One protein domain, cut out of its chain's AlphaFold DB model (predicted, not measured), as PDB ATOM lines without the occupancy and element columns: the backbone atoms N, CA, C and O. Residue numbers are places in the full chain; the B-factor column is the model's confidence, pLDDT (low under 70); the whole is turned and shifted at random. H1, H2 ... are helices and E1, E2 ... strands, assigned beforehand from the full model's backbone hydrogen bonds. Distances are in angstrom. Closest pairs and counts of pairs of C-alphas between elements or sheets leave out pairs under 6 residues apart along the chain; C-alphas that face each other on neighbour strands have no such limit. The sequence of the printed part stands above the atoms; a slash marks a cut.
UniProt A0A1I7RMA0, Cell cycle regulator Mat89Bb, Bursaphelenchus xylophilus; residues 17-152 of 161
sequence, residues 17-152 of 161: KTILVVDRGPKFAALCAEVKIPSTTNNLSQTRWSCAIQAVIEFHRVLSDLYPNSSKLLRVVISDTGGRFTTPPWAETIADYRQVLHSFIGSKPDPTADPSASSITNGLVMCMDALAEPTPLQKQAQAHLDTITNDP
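Overview. This is residues 17 to 152 of the 161 residues of the protein "Cell cycle regulator Mat89Bb" of Bursaphelenchus xylophilus (UniProt A0A1I7RMA0). A small three-stranded sheet, E1 E4 E5, lies between two helices, H2 over one face and H4 over the other, with the short helix H3 packed beside H2. The hairpin E2 and E3 lies at one end of the longest axis, and at the other end the last part of H5, with the two residues after it, sticks out as residues 143 to 152. The printed part has 136 residues with five named helices and five named strands, in the order E1 H1 E2 E3 H2 E4 E5 H3 H4 H5, and its class is mixed, helices and strands. The larger sheet has the order E1 E4 E5 and is mixed; E2 and E3 are antiparallel. The whole is loose, with a radius of gyration of the C-alphas of 18.9 A, and flat, spanning 73 by 39 by 18 A.

Arrangement. Look first at E1, residues 17 to 23, and E4, residues 73 to 79: they are parallel neighbours at 20 degrees, with N 20 and O 75 2.9 A apart, within hydrogen-bond range. On the other side of E4 is E5, residues 83 to 85; E4 and E5 form a hairpin, antiparallel at 148 degrees, with N 78 and O 84 within hydrogen-bond range at 2.9 A. E1 and E5 are the edge strands. Now find H2, residues 48 to 66, on this sheet at a height over the sheet of 10.1 A. It lies over E1 and E4 and runs along the strands, at 4 degrees to E1 on the local plane; the closest C-alphas of E1 and H2 are those of Val 22 and Ala 52, 7.1 A apart. On the opposite face is H4, residues 120 to 132, at a height over the sheet of 7.7 A; the three layers are thus helix, sheet and helix. H4 lies over E4 and runs along the strands, at 22 degrees to E4 on the local plane; its closest C-alpha pair with E4 is Ser 79 and Gly 123, 4.6 A apart. H3, residues 97 to 103, and H2 touch, H2 with its residues 57 to 61 alone, at a shallow tilt of 24 degrees, opposite ways; their closest C-alphas, those of His 60 and Tyr 97, are 7.1 A apart. H3 only grazes the sheet, with its residues 100 to 103. H1, residues 26 to 29, touches H2 at the latter's residues 48 to 49 alone, the C-alphas of Phe 28 and Arg 48 being closest at 4.9 A. E2, residues 31 to 36, and E3, residues 43 to 47, form a hairpin, antiparallel at 150 degrees, with N 35 and O 44 within hydrogen-bond range at 2.8 A. H5, residues 136 to 150, touches no helix and is not on the larger sheet. In H2, H3, H4 and H5 every O i to N i+4 pair is within hydrogen-bond range, and H1 is too short for such a pair.

Along the chain. Find C-alpha 17 at (28.847, -28.574, -24.631); from there E1 runs 19.6 A to Asp 23, and E4 is also 19.6 A long. H2 begins at C-alpha 48 at (22.512, -45.297, -6.561) and runs 26.7 A to Leu 66. H4 is 19.1 A long, and H5 runs 21.1 A to C-alpha 150 at (26.745, -8.912, -45.950).

Size, cuts and confidence. The C-alphas of Thr 41 and Pro 152 are the two farthest apart, at 74.7 A. The printed part has no cut. The links E5 to H3 and H3 to H4 are long, the latter being residues 104 to 119. The mean pLDDT of the printed part is 89.6; look for values under 70 at residue 38 and residues 151 to 152.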
ATOM      1  N   LYS A  17      30.076 -28.433 -25.410       92.94
ATOM      2  CA  LYS A  17      28.847 -28.574 -24.631       92.94
ATOM      3  C   LYS A  17      28.798 -29.983 -24.063       92.94
ATOM      4  O   LYS A  17      28.718 -30.945 -24.816       92.94
ATOM      5  N   THR A  18      28.778 -30.093 -22.743       94.50
ATOM      6  CA  THR A  18      28.503 -31.349 -22.046       94.50
ATOM      7  C   THR A  18      27.150 -31.251 -21.362       94.50
ATOM      8  O   THR A  18      26.867 -30.265 -20.678       94.50
ATOM      9  N   ILE A  19      26.312 -32.275 -21.515       96.06
ATOM     10  CA  ILE A  19      25.097 -32.423 -20.714       96.06
ATOM     11  C   ILE A  19      25.142 -33.766 -19.994       96.06
ATOM     12  O   ILE A  19      25.276 -34.806 -20.633       96.06
ATOM     13  N   LEU A  20      25.025 -33.744 -18.667       96.69
ATOM     14  CA  LEU A  20      24.871 -34.954 -17.862       96.69
ATOM     15  C   LEU A  20      23.388 -35.203 -17.610       96.69
ATOM     16  O   LEU A  20      22.686 -34.320 -17.120       96.69
ATOM     17  N   VAL A  21      22.919 -36.411 -17.916       97.25
ATOM     18  CA  VAL A  21      21.531 -36.822 -17.675       97.25
ATOM     19  C   VAL A  21      21.507 -37.813 -16.526       97.25
ATOM     20  O   VAL A  21      22.109 -38.881 -16.606       97.25
ATOM     21  N   VAL A  22      20.819 -37.449 -15.451       96.50
ATOM     22  CA  VAL A  22      20.740 -38.237 -14.223       96.50
ATOM     23  C   VAL A  22      19.337 -38.808 -14.086       96.50
ATOM     24  O   VAL A  22      18.363 -38.065 -13.964       96.50
ATOM     25  N   ASP A  23      19.233 -40.131 -14.080       95.25
ATOM     26  CA  ASP A  23      17.978 -40.833 -13.822       95.25
ATOM     27  C   ASP A  23      17.599 -40.725 -12.330       95.25
ATOM     28  O   ASP A  23      18.380 -41.072 -11.440       95.25
ATOM     29  N   ARG A  24      16.392 -40.224 -12.053       95.19
ATOM     30  CA  ARG A  24      15.769 -40.129 -10.723       95.19
ATOM     31  C   ARG A  24      14.566 -41.070 -10.597       95.19
ATOM     32  O   ARG A  24      13.677 -40.856  -9.774       95.19
ATOM     33  N   GLY A  25      14.522 -42.129 -11.394       94.56
ATOM     34  CA  GLY A  25      13.517 -43.171 -11.272       94.56
ATOM     35  C   GLY A  25      13.616 -43.936  -9.943       94.56
ATOM     36  O   GLY A  25      14.671 -43.953  -9.298       94.56
ATOM     37  N   PRO A  26      12.549 -44.647  -9.534       94.62
ATOM     38  CA  PRO A  26      12.480 -45.353  -8.246       94.62
ATOM     39  C   PRO A  26      13.645 -46.323  -7.997       94.62
ATOM     40  O   PRO A  26      14.124 -46.479  -6.874       94.62
ATOM     41  N   LYS A  27      14.182 -46.935  -9.063       93.00
ATOM     42  CA  LYS A  27      15.326 -47.865  -9.002       93.00
ATOM     43  C   LYS A  27      16.617 -47.219  -8.487       93.00
ATOM     44  O   LYS A  27      17.510 -47.944  -8.036       93.00
ATOM     45  N   PHE A  28      16.723 -45.889  -8.539       94.94
ATOM     46  CA  PHE A  28      17.871 -45.147  -8.022       94.94
ATOM     47  C   PHE A  28      17.807 -44.901  -6.506       94.94
ATOM     48  O   PHE A  28      18.828 -44.563  -5.911       94.94
ATOM     49  N   ALA A  29      16.661 -45.152  -5.859       94.75
ATOM     50  CA  ALA A  29      16.559 -45.177  -4.397       94.75
ATOM     51  C   ALA A  29      17.207 -46.427  -3.771       94.75
ATOM     52  O   ALA A  29      17.468 -46.452  -2.570       94.75
ATOM     53  N   ALA A  30      17.476 -47.467  -4.566       93.62
ATOM     54  CA  ALA A  30      18.100 -48.688  -4.077       93.62
ATOM     55  C   ALA A  30      19.550 -48.449  -3.629       93.62
ATOM     56  O   ALA A  30      20.286 -47.664  -4.235       93.62
ATOM     57  N   LEU A  31      19.963 -49.178  -2.592       92.56
ATOM     58  CA  LEU A  31      21.337 -49.182  -2.101       92.56
ATOM     59  C   LEU A  31      22.290 -49.773  -3.151       92.56
ATOM     60  O   LEU A  31      21.930 -50.695  -3.884       92.56
ATOM     61  N   CYS A  32      23.497 -49.221  -3.232       89.06
ATOM     62  CA  CYS A  32      24.507 -49.616  -4.218       89.06
ATOM     63  C   CYS A  32      25.909 -49.781  -3.635       89.06
ATOM     64  O   CYS A  32      26.723 -50.497  -4.212       89.06
ATOM     65  N   ALA A  33      26.205 -49.110  -2.526       82.12
ATOM     66  CA  ALA A  33      27.511 -49.161  -1.898       82.12
ATOM     67  C   ALA A  33      27.376 -49.040  -0.382       82.12
ATOM     68  O   ALA A  33      26.450 -48.405   0.125       82.12
ATOM     69  N   GLU A  34      28.330 -49.625   0.331       83.25
ATOM     70  CA  GLU A  34      28.543 -49.370   1.749       83.25
ATOM     71  C   GLU A  34      29.843 -48.597   1.914       83.25
ATOM     72  O   GLU A  34      30.909 -49.035   1.481       83.25
ATOM     73  N   VAL A  35      29.754 -47.441   2.559       79.69
ATOM     74  CA  VAL A  35      30.912 -46.646   2.934       79.69
ATOM     75  C   VAL A  35      31.233 -46.950   4.387       79.69
ATOM     76  O   VAL A  35      30.451 -46.654   5.293       79.69
ATOM     77  N   LYS A  36      32.404 -47.549   4.608       80.00
ATOM     78  CA  LYS A  36      32.961 -47.728   5.949       80.00
ATOM     79  C   LYS A  36      33.490 -46.389   6.434       80.00
ATOM     80  O   LYS A  36      34.373 -45.818   5.797       80.00
ATOM     81  N   ILE A  37      32.982 -45.904   7.560       77.25
ATOM     82  CA  ILE A  37      33.567 -44.742   8.224       77.25
ATOM     83  C   ILE A  37      34.719 -45.246   9.099       77.25
ATOM     84  O   ILE A  37      34.476 -46.016  10.033       77.25
ATOM     85  N   PRO A  38      35.970 -44.822   8.848       69.44
ATOM     86  CA  PRO A  38      37.066 -45.131   9.751       69.44
ATOM     87  C   PRO A  38      36.734 -44.544  11.127       69.44
ATOM     88  O   PRO A  38      36.493 -43.342  11.232       69.44
ATOM     89  N   SER A  39      36.745 -45.377  12.172       75.19
ATOM     90  CA  SER A  39      36.423 -45.051  13.581       75.19
ATOM     91  C   SER A  39      34.978 -45.277  14.048       75.19
ATOM     92  O   SER A  39      34.698 -45.033  15.219       75.19
ATOM     93  N   THR A  40      34.064 -45.791  13.214       70.62
ATOM     94  CA  THR A  40      32.748 -46.260  13.692       70.62
ATOM     95  C   THR A  40      32.471 -47.697  13.248       70.62
ATOM     96  O   THR A  40      32.984 -48.165  12.236       70.62
ATOM     97  N   THR A  41      31.656 -48.426  14.015       71.88
ATOM     98  CA  THR A  41      31.174 -49.770  13.642       71.88
ATOM     99  C   THR A  41      30.035 -49.728  12.620       71.88
ATOM    100  O   THR A  41      29.542 -50.778  12.215       71.88
ATOM    101  N   ASN A  42      29.588 -48.532  12.228       71.31
ATOM    102  CA  ASN A  42      28.403 -48.340  11.406       71.31
ATOM    103  C   ASN A  42      28.817 -48.069   9.959       71.31
ATOM    104  O   ASN A  42      29.494 -47.081   9.666       71.31
ATOM    105  N   ASN A  43      28.358 -48.923   9.047       76.06
ATOM    106  CA  ASN A  43      28.480 -48.672   7.617       76.06
ATOM    107  C   ASN A  43      27.380 -47.698   7.189       76.06
ATOM    108  O   ASN A  43      26.215 -47.864   7.555       76.06
ATOM    109  N   LEU A  44      27.736 -46.692   6.392       80.56
ATOM    110  CA  LEU A  44      26.747 -45.863   5.714       80.56
ATOM    111  C   LEU A  44      26.403 -46.501   4.378       80.56
ATOM    112  O   LEU A  44      27.241 -46.572   3.479       80.56
ATOM    113  N   SER A  45      25.160 -46.934   4.227       84.50
ATOM    114  CA  SER A  45      24.664 -47.388   2.936       84.50
ATOM    115  C   SER A  45      24.334 -46.186   2.048       84.50
ATOM    116  O   SER A  45      23.599 -45.280   2.440       84.50
ATOM    117  N   GLN A  46      24.878 -46.179   0.835       89.69
ATOM    118  CA  GLN A  46      24.606 -45.171  -0.182       89.69
ATOM    119  C   GLN A  46      23.631 -45.714  -1.222       89.69
ATOM    120  O   GLN A  46      23.711 -46.871  -1.641       89.69
ATOM    121  N   THR A  47      22.724 -44.847  -1.664       94.44
ATOM    122  CA  THR A  47      21.814 -45.138  -2.778       94.44
ATOM    123  C   THR A  47      22.521 -44.929  -4.117       94.44
ATOM    124  O   THR A  47      23.460 -44.135  -4.203       94.44
ATOM    125  N   ARG A  48      22.041 -45.576  -5.188       94.94
ATOM    126  CA  ARG A  48      22.512 -45.297  -6.561       94.94
ATOM    127  C   ARG A  48      22.400 -43.814  -6.905       94.94
ATOM    128  O   ARG A  48      23.294 -43.270  -7.541       94.94
ATOM    129  N   TRP A  49      21.332 -43.160  -6.447       95.19
ATOM    130  CA  TRP A  49      21.149 -41.719  -6.579       95.19
ATOM    131  C   TRP A  49      22.289 -40.927  -5.942       95.19
ATOM    132  O   TRP A  49      22.884 -40.074  -6.590       95.19
ATOM    133  N   SER A  50      22.635 -41.235  -4.689       93.38
ATOM    134  CA  SER A  50      23.738 -40.573  -3.987       93.38
ATOM    135  C   SER A  50      25.062 -40.735  -4.737       93.38
ATOM    136  O   SER A  50      25.779 -39.751  -4.902       93.38
ATOM    137  N   CYS A  51      25.360 -41.939  -5.237       93.44
ATOM    138  CA  CYS A  51      26.563 -42.191  -6.033       93.44
ATOM    139  C   CYS A  51      26.550 -41.413  -7.362       93.44
ATOM    140  O   CYS A  51      27.566 -40.838  -7.745       93.44
ATOM    141  N   ALA A  52      25.405 -41.345  -8.048       95.12
ATOM    142  CA  ALA A  52      25.271 -40.596  -9.297       95.12
ATOM    143  C   ALA A  52      25.493 -39.089  -9.088       95.12
ATOM    144  O   ALA A  52      26.245 -38.469  -9.835       95.12
ATOM    145  N   ILE A  53      24.905 -38.505  -8.038       95.12
ATOM    146  CA  ILE A  53      25.118 -37.089  -7.708       95.12
ATOM    147  C   ILE A  53      26.572 -36.819  -7.322       95.12
ATOM    148  O   ILE A  53      27.133 -35.824  -7.769       95.12
ATOM    149  N   GLN A  54      27.220 -37.709  -6.566       93.25
ATOM    150  CA  GLN A  54      28.653 -37.581  -6.274       93.25
ATOM    151  C   GLN A  54      29.496 -37.560  -7.551       93.25
ATOM    152  O   GLN A  54      30.366 -36.706  -7.678       93.25
ATOM    153  N   ALA A  55      29.205 -38.438  -8.516       95.06
ATOM    154  CA  ALA A  55      29.910 -38.460  -9.795       95.06
ATOM    155  C   ALA A  55      29.708 -37.165 -10.600       95.06
ATOM    156  O   ALA A  55      30.663 -36.644 -11.166       95.06
ATOM    157  N   VAL A  56      28.491 -36.608 -10.617       96.25
ATOM    158  CA  VAL A  56      28.197 -35.322 -11.279       96.25
ATOM    159  C   VAL A  56      28.978 -34.174 -10.641       96.25
ATOM    160  O   VAL A  56      29.580 -33.363 -11.343       96.25
ATOM    161  N   ILE A  57      28.963 -34.104  -9.312       95.62
ATOM    162  CA  ILE A  57      29.637 -33.055  -8.544       95.62
ATOM    163  C   ILE A  57      31.157 -33.150  -8.707       95.62
ATOM    164  O   ILE A  57      31.819 -32.133  -8.904       95.62
ATOM    165  N   GLU A  58      31.707 -34.362  -8.700       95.75
ATOM    166  CA  GLU A  58      33.133 -34.577  -8.928       95.75
ATOM    167  C   GLU A  58      33.534 -34.259 -10.372       95.75
ATOM    168  O   GLU A  58      34.562 -33.623 -10.595       95.75
ATOM    169  N   PHE A  59      32.702 -34.612 -11.357       95.50
ATOM    170  CA  PHE A  59      32.932 -34.231 -12.751       95.50
ATOM    171  C   PHE A  59      32.956 -32.710 -12.918       95.50
ATOM    172  O   PHE A  59      33.849 -32.180 -13.575       95.50
ATOM    173  N   HIS A  60      32.013 -31.997 -12.293       94.62
ATOM    174  CA  HIS A  60      31.995 -30.532 -12.287       94.62
ATOM    175  C   HIS A  60      33.285 -29.954 -11.691       94.62
ATOM    176  O   HIS A  60      33.899 -29.081 -12.310       94.62
ATOM    177  N   ARG A  61      33.725 -30.469 -10.535       94.25
ATOM    178  CA  ARG A  61      34.958 -30.030  -9.869       94.25
ATOM    179  C   ARG A  61      36.175 -30.243 -10.764       94.25
ATOM    180  O   ARG A  61      36.913 -29.299 -11.013       94.25
ATOM    181  N   VAL A  62      36.350 -31.454 -11.296       93.69
ATOM    182  CA  VAL A  62      37.465 -31.793 -12.193       93.69
ATOM    183  C   VAL A  62      37.454 -30.909 -13.438       93.69
ATOM    184  O   VAL A  62      38.499 -30.393 -13.827       93.69
ATOM    185  N   LEU A  63      36.285 -30.691 -14.046       91.06
ATOM    186  CA  LEU A  63      36.152 -29.833 -15.222       91.06
ATOM    187  C   LEU A  63      36.540 -28.380 -14.903       91.06
ATOM    188  O   LEU A  63      37.255 -27.758 -15.686       91.06
ATOM    189  N   SER A  64      36.115 -27.863 -13.748       89.94
ATOM    190  CA  SER A  64      36.429 -26.502 -13.296       89.94
ATOM    191  C   SER A  64      37.911 -26.330 -12.944       89.94
ATOM    192  O   SER A  64      38.504 -25.312 -13.287       89.94
ATOM    193  N   ASP A  65      38.521 -27.329 -12.304       90.62
ATOM    194  CA  ASP A  65      39.927 -27.296 -11.889       90.62
ATOM    195  C   ASP A  65      40.881 -27.427 -13.085       90.62
ATOM    196  O   ASP A  65      41.902 -26.743 -13.148       90.62
ATOM    197  N   LEU A  66      40.556 -28.296 -14.049       88.94
ATOM    198  CA  LEU A  66      41.372 -28.492 -15.251       88.94
ATOM    199  C   LEU A  66      41.202 -27.359 -16.267       88.94
ATOM    200  O   LEU A  66      42.130 -27.077 -17.026       88.94
ATOM    201  N   TYR A  67      40.032 -26.715 -16.300       87.56
ATOM    202  CA  TYR A  67      39.687 -25.744 -17.336       87.56
ATOM    203  C   TYR A  67      39.011 -24.462 -16.801       87.56
ATOM    204  O   TYR A  67      37.935 -24.088 -17.286       87.56
ATOM    205  N   PRO A  68      39.649 -23.728 -15.867       82.31
ATOM    206  CA  PRO A  68      39.023 -22.632 -15.113       82.31
ATOM    207  C   PRO A  68      38.581 -21.433 -15.966       82.31
ATOM    208  O   PRO A  68      37.644 -20.736 -15.593       82.31
ATOM    209  N   ASN A  69      39.223 -21.206 -17.118       80.62
ATOM    210  CA  ASN A  69      38.925 -20.099 -18.043       80.62
ATOM    211  C   ASN A  69      38.522 -20.598 -19.438       80.62
ATOM    212  O   ASN A  69      38.754 -19.924 -20.440       80.62
ATOM    213  N   SER A  70      38.010 -21.825 -19.526       79.75
ATOM    214  CA  SER A  70      37.623 -22.403 -20.809       79.75
ATOM    215  C   SER A  70      36.176 -22.104 -21.173       79.75
ATOM    216  O   SER A  70      35.327 -21.861 -20.321       79.75
ATOM    217  N   SER A  71      35.887 -22.255 -22.461       83.31
ATOM    218  CA  SER A  71      34.543 -22.292 -23.030       83.31
ATOM    219  C   SER A  71      33.896 -23.684 -22.951       83.31
ATOM    220  O   SER A  71      33.004 -24.001 -23.747       83.31
ATOM    221  N   LYS A  72      34.360 -24.551 -22.033       88.31
ATOM    222  CA  LYS A  72      33.727 -25.845 -21.755       88.31
ATOM    223  C   LYS A  72      32.530 -25.618 -20.844       88.31
ATOM    224  O   LYS A  72      32.659 -25.132 -19.724       88.31
ATOM    225  N   LEU A  73      31.356 -25.984 -21.340       92.56
ATOM    226  CA  LEU A  73      30.094 -25.750 -20.659       92.56
ATOM    227  C   LEU A  73      29.507 -27.071 -20.183       92.56
ATOM    228  O   LEU A  73      29.533 -28.074 -20.897       92.56
ATOM    229  N   LEU A  74      28.927 -27.048 -18.989       94.12
ATOM    230  CA  LEU A  74      28.247 -28.189 -18.395       94.12
ATOM    231  C   LEU A  74      26.818 -27.799 -18.046       94.12
ATOM    232  O   LEU A  74      26.591 -26.827 -17.324       94.12
ATOM    233  N   ARG A  75      25.865 -28.598 -18.513       95.19
ATOM    234  CA  ARG A  75      24.494 -28.593 -18.009       95.19
ATOM    235  C   ARG A  75      24.159 -29.942 -17.404       95.19
ATOM    236  O   ARG A  75      24.717 -30.966 -17.789       95.19
ATOM    237  N   VAL A  76      23.237 -29.943 -16.452       96.31
ATOM    238  CA  VAL A  76      22.759 -31.178 -15.834       96.31
ATOM    239  C   VAL A  76      21.244 -31.246 -15.932       96.31
ATOM    240  O   VAL A  76      20.544 -30.259 -15.695       96.31
ATOM    241  N   VAL A  77      20.752 -32.419 -16.315       96.12
ATOM    242  CA  VAL A  77      19.334 -32.746 -16.425       96.12
ATOM    243  C   VAL A  77      19.020 -33.861 -15.450       96.12
ATOM    244  O   VAL A  77      19.682 -34.894 -15.452       96.12
ATOM    245  N   ILE A  78      17.980 -33.676 -14.644       95.69
ATOM    246  CA  ILE A  78      17.376 -34.774 -13.894       95.69
ATOM    247  C   ILE A  78      16.181 -35.295 -14.689       95.69
ATOM    248  O   ILE A  78      15.329 -34.505 -15.098       95.69
ATOM    249  N   SER A  79      16.119 -36.611 -14.877       95.62
ATOM    250  CA  SER A  79      15.059 -37.300 -15.610       95.62
ATOM    251  C   SER A  79      14.264 -38.216 -14.687       95.62
ATOM    252  O   SER A  79      14.831 -39.084 -14.033       95.62
ATOM    253  N   ASP A  80      12.954 -38.036 -14.641       91.62
ATOM    254  CA  ASP A  80      11.994 -38.871 -13.922       91.62
ATOM    255  C   ASP A  80      10.697 -39.011 -14.743       91.62
ATOM    256  O   ASP A  80      10.735 -39.493 -15.879       91.62
ATOM    257  N   THR A  81       9.559 -38.558 -14.207       90.31
ATOM    258  CA  THR A  81       8.294 -38.375 -14.926       90.31
ATOM    259  C   THR A  81       8.378 -37.308 -16.013       90.31
ATOM    260  O   THR A  81       7.566 -37.292 -16.931       90.31
ATOM    261  N   GLY A  82       9.375 -36.429 -15.928       91.00
ATOM    262  CA  GLY A  82       9.768 -35.510 -16.988       91.00
ATOM    263  C   GLY A  82      11.277 -35.281 -16.966       91.00
ATOM    264  O   GLY A  82      12.004 -35.946 -16.233       91.00
ATOM    265  N   GLY A  83      11.764 -34.340 -17.766       89.94
ATOM    266  CA  GLY A  83      13.121 -33.825 -17.619       89.94
ATOM    267  C   GLY A  83      13.097 -32.443 -16.966       89.94
ATOM    268  O   GLY A  83      12.156 -31.670 -17.148       89.94
ATOM    269  N   ARG A  84      14.136 -32.109 -16.204       93.75
ATOM    270  CA  ARG A  84      14.373 -30.737 -15.738       93.75
ATOM    271  C   ARG A  84      15.853 -30.408 -15.758       93.75
ATOM    272  O   ARG A  84      16.663 -31.191 -15.263       93.75
ATOM    273  N   PHE A  85      16.201 -29.237 -16.279       94.50
ATOM    274  CA  PHE A  85      17.541 -28.697 -16.091       94.50
ATOM    275  C   PHE A  85      17.707 -28.225 -14.653       94.50
ATOM    276  O   PHE A  85      16.843 -27.543 -14.107       94.50
ATOM    277  N   THR A  86      18.831 -28.585 -14.051       91.31
ATOM    278  CA  THR A  86      19.229 -28.085 -12.734       91.31
ATOM    279  C   THR A  86      20.232 -26.940 -12.808       91.31
ATOM    280  O   THR A  86      20.480 -26.252 -11.820       91.31
ATOM    281  N   THR A  87      20.788 -26.724 -13.995       91.44
ATOM    282  CA  THR A  87      21.712 -25.647 -14.339       91.44
ATOM    283  C   THR A  87      21.019 -24.603 -15.214       91.44
ATOM    284  O   THR A  87      20.095 -24.958 -15.955       91.44
ATOM    285  N   PRO A  88      21.486 -23.343 -15.213       91.38
ATOM    286  CA  PRO A  88      21.002 -22.337 -16.154       91.38
ATOM    287  C   PRO A  88      21.285 -22.726 -17.624       91.38
ATOM    288  O   PRO A  88      22.024 -23.685 -17.887       91.38
ATOM    289  N   PRO A  89      20.698 -21.999 -18.597       93.50
ATOM    290  CA  PRO A  89      21.055 -22.105 -20.014       93.50
ATOM    291  C   PRO A  89      22.547 -21.840 -20.280       93.50
ATOM    292  O   PRO A  89      23.279 -21.404 -19.392       93.50
ATOM    293  N   TRP A  90      23.000 -22.087 -21.514       94.12
ATOM    294  CA  TRP A  90      24.405 -21.899 -21.895       94.12
ATOM    295  C   TRP A  90      24.909 -20.479 -21.607       94.12
ATOM    296  O   TRP A  90      24.394 -19.506 -22.158       94.12
ATOM    297  N   ALA A  91      25.946 -20.395 -20.777       90.12
ATOM    298  CA  ALA A  91      26.692 -19.179 -20.474       90.12
ATOM    299  C   ALA A  91      28.075 -19.212 -21.155       90.12
ATOM    300  O   ALA A  91      28.359 -20.103 -21.954       90.12
ATOM    301  N   GLU A  92      28.924 -18.225 -20.873       86.88
ATOM    302  CA  GLU A  92      30.320 -18.205 -21.342       86.88
ATOM    303  C   GLU A  92      31.220 -19.139 -20.527       86.88
ATOM    304  O   GLU A  92      32.202 -19.664 -21.044       86.88
ATOM    305  N   THR A  93      30.848 -19.380 -19.270       87.62
ATOM    306  CA  THR A  93      31.573 -20.226 -18.324       87.62
ATOM    307  C   THR A  93      30.668 -21.317 -17.760       87.62
ATOM    308  O   THR A  93      29.439 -21.284 -17.886       87.62
ATOM    309  N   ILE A  94      31.286 -22.322 -17.140       90.06
ATOM    310  CA  ILE A  94      30.567 -23.377 -16.428       90.06
ATOM    311  C   ILE A  94      29.704 -22.793 -15.295       90.06
ATOM    312  O   ILE A  94      30.090 -21.832 -14.630       90.06
ATOM    313  N   ALA A  95      28.531 -23.391 -15.061       88.44
ATOM    314  CA  ALA A  95      27.654 -23.006 -13.955       88.44
ATOM    315  C   ALA A  95      28.374 -23.106 -12.598       88.44
ATOM    316  O   ALA A  95      29.200 -23.994 -12.397       88.44
ATOM    317  N   ASP A  96      28.029 -22.232 -11.650       90.25
ATOM    318  CA  ASP A  96      28.653 -22.224 -10.324       90.25
ATOM    319  C   ASP A  96      28.403 -23.537  -9.561       90.25
ATOM    320  O   ASP A  96      27.279 -24.047  -9.500       90.25
ATOM    321  N   TYR A  97      29.455 -24.055  -8.921       91.00
ATOM    322  CA  TYR A  97      29.418 -25.311  -8.169       91.00
ATOM    323  C   TYR A  97      28.317 -25.325  -7.102       91.00
ATOM    324  O   TYR A  97      27.614 -26.327  -6.942       91.00
ATOM    325  N   ARG A  98      28.139 -24.223  -6.356       91.12
ATOM    326  CA  ARG A  98      27.139 -24.174  -5.281       91.12
ATOM    327  C   ARG A  98      25.738 -24.216  -5.858       91.12
ATOM    328  O   ARG A  98      24.898 -24.916  -5.306       91.12
ATOM    329  N   GLN A  99      25.486 -23.524  -6.967       89.88
ATOM    330  CA  GLN A  99      24.193 -23.590  -7.653       89.88
ATOM    331  C   GLN A  99      23.868 -25.022  -8.094       89.88
ATOM    332  O   GLN A  99      22.776 -25.518  -7.807       89.88
ATOM    333  N   VAL A 100      24.837 -25.711  -8.707       91.69
ATOM    334  CA  VAL A 100      24.699 -27.121  -9.102       91.69
ATOM    335  C   VAL A 100      24.408 -27.989  -7.875       91.69
ATOM    336  O   VAL A 100      23.459 -28.766  -7.889       91.69
ATOM    337  N   LEU A 101      25.146 -27.828  -6.777       92.25
ATOM    338  CA  LEU A 101      24.922 -28.598  -5.552       92.25
ATOM    339  C   LEU A 101      23.539 -28.336  -4.931       92.25
ATOM    340  O   LEU A 101      22.831 -29.277  -4.572       92.25
ATOM    341  N   HIS A 102      23.137 -27.066  -4.827       91.06
ATOM    342  CA  HIS A 102      21.850 -26.665  -4.259       91.06
ATOM    343  C   HIS A 102      20.669 -27.235  -5.044       91.06
ATOM    344  O   HIS A 102      19.657 -27.595  -4.444       91.06
ATOM    345  N   SER A 103      20.814 -27.386  -6.360       90.19
ATOM    346  CA  SER A 103      19.776 -27.953  -7.221       90.19
ATOM    347  C   SER A 103      19.408 -29.407  -6.889       90.19
ATOM    348  O   SER A 103      18.299 -29.853  -7.189       90.19
ATOM    349  N   PHE A 104      20.317 -30.147  -6.241       92.00
ATOM    350  CA  PHE A 104      20.083 -31.534  -5.850       92.00
ATOM    351  C   PHE A 104      19.438 -31.674  -4.467       92.00
ATOM    352  O   PHE A 104      18.972 -32.762  -4.108       92.00
ATOM    353  N   ILE A 105      19.354 -30.599  -3.685       88.88
ATOM    354  CA  ILE A 105      18.730 -30.642  -2.363       88.88
ATOM    355  C   ILE A 105      17.239 -30.965  -2.522       88.88
ATOM    356  O   ILE A 105      16.524 -30.346  -3.301       88.88
ATOM    357  N   GLY A 106      16.765 -31.986  -1.802       85.81
ATOM    358  CA  GLY A 106      15.369 -32.440  -1.872       85.81
ATOM    359  C   GLY A 106      15.023 -33.294  -3.097       85.81
ATOM    360  O   GLY A 106      13.933 -33.853  -3.156       85.81
ATOM    361  N   SER A 107      15.949 -33.490  -4.037       88.94
ATOM    362  CA  SER A 107      15.708 -34.235  -5.282       88.94
ATOM    363  C   SER A 107      15.905 -35.756  -5.162       88.94
ATOM    364  O   SER A 107      16.282 -36.416  -6.124       88.94
ATOM    365  N   LYS A 108      15.642 -36.348  -3.993       90.25
ATOM    366  CA  LYS A 108      15.755 -37.806  -3.818       90.25
ATOM    367  C   LYS A 108      14.718 -38.557  -4.680       90.25
ATOM    368  O   LYS A 108      13.599 -38.056  -4.843       90.25
ATOM    369  N   PRO A 109      15.040 -39.739  -5.233       93.56
ATOM    370  CA  PRO A 109      14.042 -40.600  -5.850       93.56
ATOM    371  C   PRO A 109      13.059 -41.118  -4.804       93.56
ATOM    372  O   PRO A 109      13.437 -41.396  -3.662       93.56
ATOM    373  N   ASP A 110      11.802 -41.255  -5.208       92.38
ATOM    374  CA  ASP A 110      10.780 -41.919  -4.409       92.38
ATOM    375  C   ASP A 110      10.805 -43.425  -4.730       92.38
ATOM    376  O   ASP A 110      10.537 -43.793  -5.877       92.38
ATOM    377  N   PRO A 111      11.136 -44.310  -3.768       92.69
ATOM    378  CA  PRO A 111      11.157 -45.754  -4.002       92.69
ATOM    379  C   PRO A 111       9.769 -46.343  -4.290       92.69
ATOM    380  O   PRO A 111       9.690 -47.462  -4.789       92.69
ATOM    381  N   THR A 112       8.694 -45.622  -3.957       93.25
ATOM    382  CA  THR A 112       7.302 -46.072  -4.112       93.25
ATOM    383  C   THR A 112       6.618 -45.533  -5.364       93.25
ATOM    384  O   THR A 112       5.510 -45.960  -5.682       93.25
ATOM    385  N   ALA A 113       7.269 -44.617  -6.087       91.00
ATOM    386  CA  ALA A 113       6.718 -44.060  -7.313       91.00
ATOM    387  C   ALA A 113       6.597 -45.125  -8.415       91.00
ATOM    388  O   ALA A 113       7.363 -46.090  -8.463       91.00
ATOM    389  N   ASP A 114       5.632 -44.930  -9.315       91.25
ATOM    390  CA  ASP A 114       5.387 -45.828 -10.442       91.25
ATOM    391  C   ASP A 114       6.608 -45.859 -11.388       91.25
ATOM    392  O   ASP A 114       6.942 -44.839 -12.002       91.25
ATOM    393  N   PRO A 115       7.285 -47.013 -11.549       88.62
ATOM    394  CA  PRO A 115       8.433 -47.129 -12.439       88.62
ATOM    395  C   PRO A 115       8.083 -46.912 -13.911       88.62
ATOM    396  O   PRO A 115       8.970 -46.548 -14.676       88.62
ATOM    397  N   SER A 116       6.833 -47.157 -14.317       90.38
ATOM    398  CA  SER A 116       6.387 -46.968 -15.701       90.38
ATOM    399  C   SER A 116       6.196 -45.492 -16.052       90.38
ATOM    400  O   SER A 116       6.354 -45.105 -17.210       90.38
ATOM    401  N   ALA A 117       5.938 -44.660 -15.042       87.06
ATOM    402  CA  ALA A 117       5.819 -43.220 -15.196       87.06
ATOM    403  C   ALA A 117       7.184 -42.520 -15.308       87.06
ATOM    404  O   ALA A 117       7.218 -41.356 -15.688       87.06
ATOM    405  N   SER A 118       8.301 -43.190 -14.993       90.31
ATOM    406  CA  SER A 118       9.643 -42.601 -15.005       90.31
ATOM    407  C   SER A 118      10.497 -43.149 -16.144       90.31
ATOM    408  O   SER A 118      10.654 -44.359 -16.282       90.31
ATOM    409  N   SER A 119      11.137 -42.266 -16.913       93.88
ATOM    410  CA  SER A 119      12.045 -42.672 -17.989       93.88
ATOM    411  C   SER A 119      13.210 -41.706 -18.161       93.88
ATOM    412  O   SER A 119      13.033 -40.489 -18.133       93.88
ATOM    413  N   ILE A 120      14.400 -42.250 -18.430       95.38
ATOM    414  CA  ILE A 120      15.593 -41.477 -18.805       95.38
ATOM    415  C   ILE A 120      15.430 -40.757 -20.153       95.38
ATOM    416  O   ILE A 120      16.078 -39.745 -20.413       95.38
ATOM    417  N   THR A 121      14.533 -41.251 -21.014       95.69
ATOM    418  CA  THR A 121      14.280 -40.671 -22.339       95.69
ATOM    419  C   THR A 121      13.752 -39.244 -22.252       95.69
ATOM    420  O   THR A 121      14.077 -38.436 -23.114       95.69
ATOM    421  N   ASN A 122      12.999 -38.916 -21.197       94.69
ATOM    422  CA  ASN A 122      12.473 -37.568 -20.973       94.69
ATOM    423  C   ASN A 122      13.614 -36.541 -20.880       94.69
ATOM    424  O   ASN A 122      13.581 -35.500 -21.532       94.69
ATOM    425  N   GLY A 123      14.661 -36.867 -20.120       95.69
ATOM    426  CA  GLY A 123      15.858 -36.046 -20.007       95.69
ATOM    427  C   GLY A 123      16.681 -36.028 -21.291       95.69
ATOM    428  O   GLY A 123      17.151 -34.964 -21.681       95.69
ATOM    429  N   LEU A 124      16.819 -37.166 -21.983       96.44
ATOM    430  CA  LEU A 124      17.557 -37.237 -23.251       96.44
ATOM    431  C   LEU A 124      16.946 -36.343 -24.336       96.44
ATOM    432  O   LEU A 124      17.691 -35.655 -25.027       96.44
ATOM    433  N   VAL A 125      15.615 -36.299 -24.453       96.00
ATOM    434  CA  VAL A 125      14.928 -35.402 -25.399       96.00
ATOM    435  C   VAL A 125      15.281 -33.943 -25.118       96.00
ATOM    436  O   VAL A 125      15.751 -33.248 -26.014       96.00
ATOM    437  N   MET A 126      15.203 -33.513 -23.858       95.75
ATOM    438  CA  MET A 126      15.596 -32.152 -23.475       95.75
ATOM    439  C   MET A 126      17.078 -31.853 -23.721       95.75
ATOM    440  O   MET A 126      17.452 -30.705 -23.960       95.75
ATOM    441  N   CYS A 127      17.940 -32.867 -23.647       95.56
ATOM    442  CA  CYS A 127      19.355 -32.700 -23.957       95.56
ATOM    443  C   CYS A 127      19.579 -32.426 -25.437       95.56
ATOM    444  O   CYS A 127      20.420 -31.593 -25.759       95.56
ATOM    445  N   MET A 128      18.837 -33.090 -26.327       95.44
ATOM    446  CA  MET A 128      18.931 -32.824 -27.764       95.44
ATOM    447  C   MET A 128      18.567 -31.370 -28.070       95.44
ATOM    448  O   MET A 128      19.330 -30.685 -28.751       95.44
ATOM    449  N   ASP A 129      17.471 -30.883 -27.485       95.19
ATOM    450  CA  ASP A 129      17.030 -29.496 -27.651       95.19
ATOM    451  C   ASP A 129      18.097 -28.514 -27.142       95.19
ATOM    452  O   ASP A 129      18.507 -27.596 -27.851       95.19
ATOM    453  N   ALA A 130      18.639 -28.754 -25.945       95.25
ATOM    454  CA  ALA A 130      19.691 -27.910 -25.390       95.25
ATOM    455  C   ALA A 130      21.005 -27.979 -26.180       95.25
ATOM    456  O   ALA A 130      21.694 -26.970 -26.295       95.25
ATOM    457  N   LEU A 131      21.393 -29.125 -26.741       95.06
ATOM    458  CA  LEU A 131      22.595 -29.211 -27.577       95.06
ATOM    459  C   LEU A 131      22.457 -28.370 -28.853       95.06
ATOM    460  O   LEU A 131      23.449 -27.772 -29.287       95.06
ATOM    461  N   ALA A 132      21.241 -28.272 -29.396       94.38
ATOM    462  CA  ALA A 132      20.926 -27.430 -30.544       94.38
ATOM    463  C   ALA A 132      20.938 -25.922 -30.213       94.38
ATOM    464  O   ALA A 132      21.250 -25.115 -31.087       94.38
ATOM    465  N   GLU A 133      20.669 -25.517 -28.965       93.94
ATOM    466  CA  GLU A 133      20.718 -24.104 -28.547       93.94
ATOM    467  C   GLU A 133      22.135 -23.520 -28.687       93.94
ATOM    468  O   GLU A 133      23.057 -24.023 -28.041       93.94
ATOM    469  N   PRO A 134      22.361 -22.437 -29.453       91.19
ATOM    470  CA  PRO A 134      23.702 -21.887 -29.642       91.19
ATOM    471  C   PRO A 134      24.257 -21.254 -28.354       91.19
ATOM    472  O   PRO A 134      23.544 -20.538 -27.642       91.19
ATOM    473  N   THR A 135      25.544 -21.482 -28.068       92.50
ATOM    474  CA  THR A 135      26.253 -20.810 -26.960       92.50
ATOM    475  C   THR A 135      26.456 -19.320 -27.255       92.50
ATOM    476  O   THR A 135      26.393 -18.916 -28.419       92.50
ATOM    477  N   PRO A 136      26.755 -18.481 -26.244       90.62
ATOM    478  CA  PRO A 136      27.132 -17.085 -26.475       90.62
ATOM    479  C   PRO A 136      28.279 -16.925 -27.486       90.62
ATOM    480  O   PRO A 136      28.163 -16.132 -28.416       90.62
ATOM    481  N   LEU A 137      29.323 -17.757 -27.387       87.88
ATOM    482  CA  LEU A 137      30.441 -17.755 -28.339       87.88
ATOM    483  C   LEU A 137      30.013 -18.161 -29.754       87.88
ATOM    484  O   LEU A 137      30.433 -17.539 -30.725       87.88
ATOM    485  N   GLN A 138      29.137 -19.162 -29.889       88.38
ATOM    486  CA  GLN A 138      28.591 -19.561 -31.192       88.38
ATOM    487  C   GLN A 138      27.745 -18.442 -31.814       88.38
ATOM    488  O   GLN A 138      27.836 -18.203 -33.015       88.38
ATOM    489  N   LYS A 139      26.959 -17.720 -31.005       90.56
ATOM    490  CA  LYS A 139      26.187 -16.554 -31.466       90.56
ATOM    491  C   LYS A 139      27.099 -15.424 -31.933       90.56
ATOM    492  O   LYS A 139      26.835 -14.830 -32.973       90.56
ATOM    493  N   GLN A 140      28.170 -15.143 -31.191       88.19
ATOM    494  CA  GLN A 140      29.150 -14.131 -31.574       88.19
ATOM    495  C   GLN A 140      29.842 -14.502 -32.892       88.19
ATOM    496  O   GLN A 140      29.915 -13.673 -33.797       88.19
ATOM    497  N   ALA A 141      30.290 -15.753 -33.034       86.50
ATOM    498  CA  ALA A 141      30.900 -16.243 -34.267       86.50
ATOM    499  C   ALA A 141      29.942 -16.132 -35.465       86.50
ATOM    500  O   ALA A 141      30.341 -15.643 -36.519       86.50
ATOM    501  N   GLN A 142      28.670 -16.505 -35.288       86.75
ATOM    502  CA  GLN A 142      27.658 -16.354 -36.334       86.75
ATOM    503  C   GLN A 142      27.464 -14.885 -36.733       86.75
ATOM    504  O   GLN A 142      27.487 -14.571 -37.916       86.75
ATOM    505  N   ALA A 143      27.360 -13.970 -35.764       87.88
ATOM    506  CA  ALA A 143      27.219 -12.541 -36.046       87.88
ATOM    507  C   ALA A 143      28.426 -11.969 -36.818       87.88
ATOM    508  O   ALA A 143      28.263 -11.129 -37.708       87.88
ATOM    509  N   HIS A 144      29.642 -12.443 -36.518       81.25
ATOM    510  CA  HIS A 144      30.835 -12.089 -37.290       81.25
ATOM    511  C   HIS A 144      30.766 -12.611 -38.732       81.25
ATOM    512  O   HIS A 144      31.042 -11.853 -39.661       81.25
ATOM    513  N   LEU A 145      30.352 -13.866 -38.936       81.38
ATOM    514  CA  LEU A 145      30.179 -14.446 -40.273       81.38
ATOM    515  C   LEU A 145      29.110 -13.710 -41.091       81.38
ATOM    516  O   LEU A 145      29.315 -13.446 -42.278       81.38
ATOM    517  N   ASP A 146      28.003 -13.323 -40.462       84.62
ATOM    518  CA  ASP A 146      26.931 -12.567 -41.112       84.62
ATOM    519  C   ASP A 146      27.411 -11.174 -41.541       84.62
ATOM    520  O   ASP A 146      27.051 -10.691 -42.613       84.62
ATOM    521  N   THR A 147      28.269 -10.536 -40.740       81.56
ATOM    522  CA  THR A 147      28.874  -9.239 -41.088       81.56
ATOM    523  C   THR A 147      29.778  -9.365 -42.318       81.56
ATOM    524  O   THR A 147      29.658  -8.570 -43.247       81.56
ATOM    525  N   ILE A 148      30.625 -10.398 -42.366       76.38
ATOM    526  CA  ILE A 148      31.521 -10.671 -43.504       76.38
ATOM    527  C   ILE A 148      30.720 -10.981 -44.777       76.38
ATOM    528  O   ILE A 148      31.067 -10.525 -45.864       76.38
ATOM    529  N   THR A 149      29.636 -11.749 -44.649       77.12
ATOM    530  CA  THR A 149      28.804 -12.159 -45.790       77.12
ATOM    531  C   THR A 149      28.020 -10.981 -46.376       77.12
ATOM    532  O   THR A 149      27.851 -10.901 -47.591       77.12
ATOM    533  N   ASN A 150      27.555 -10.058 -45.528       75.12
ATOM    534  CA  ASN A 150      26.745  -8.912 -45.950       75.12
ATOM    535  C   ASN A 150      27.574  -7.695 -46.399       75.12
ATOM    536  O   ASN A 150      27.049  -6.856 -47.129       75.12
ATOM    537  N   ASP A 151      28.849  -7.602 -46.011       64.38
ATOM    538  CA  ASP A 151      29.784  -6.591 -46.512       64.38
ATOM    539  C   ASP A 151      31.151  -7.214 -46.864       64.38
ATOM    540  O   ASP A 151      32.086  -7.201 -46.051       64.38
ATOM    541  N   PRO A 152      31.314  -7.732 -48.099       58.62
ATOM    542  CA  PRO A 152      32.551  -8.378 -48.534       58.62
ATOM    543  C   PRO A 152      33.757  -7.424 -48.602       58.62
ATOM    544  O   PRO A 152      34.885  -7.885 -48.772       58.62
TER     545      PRO A 152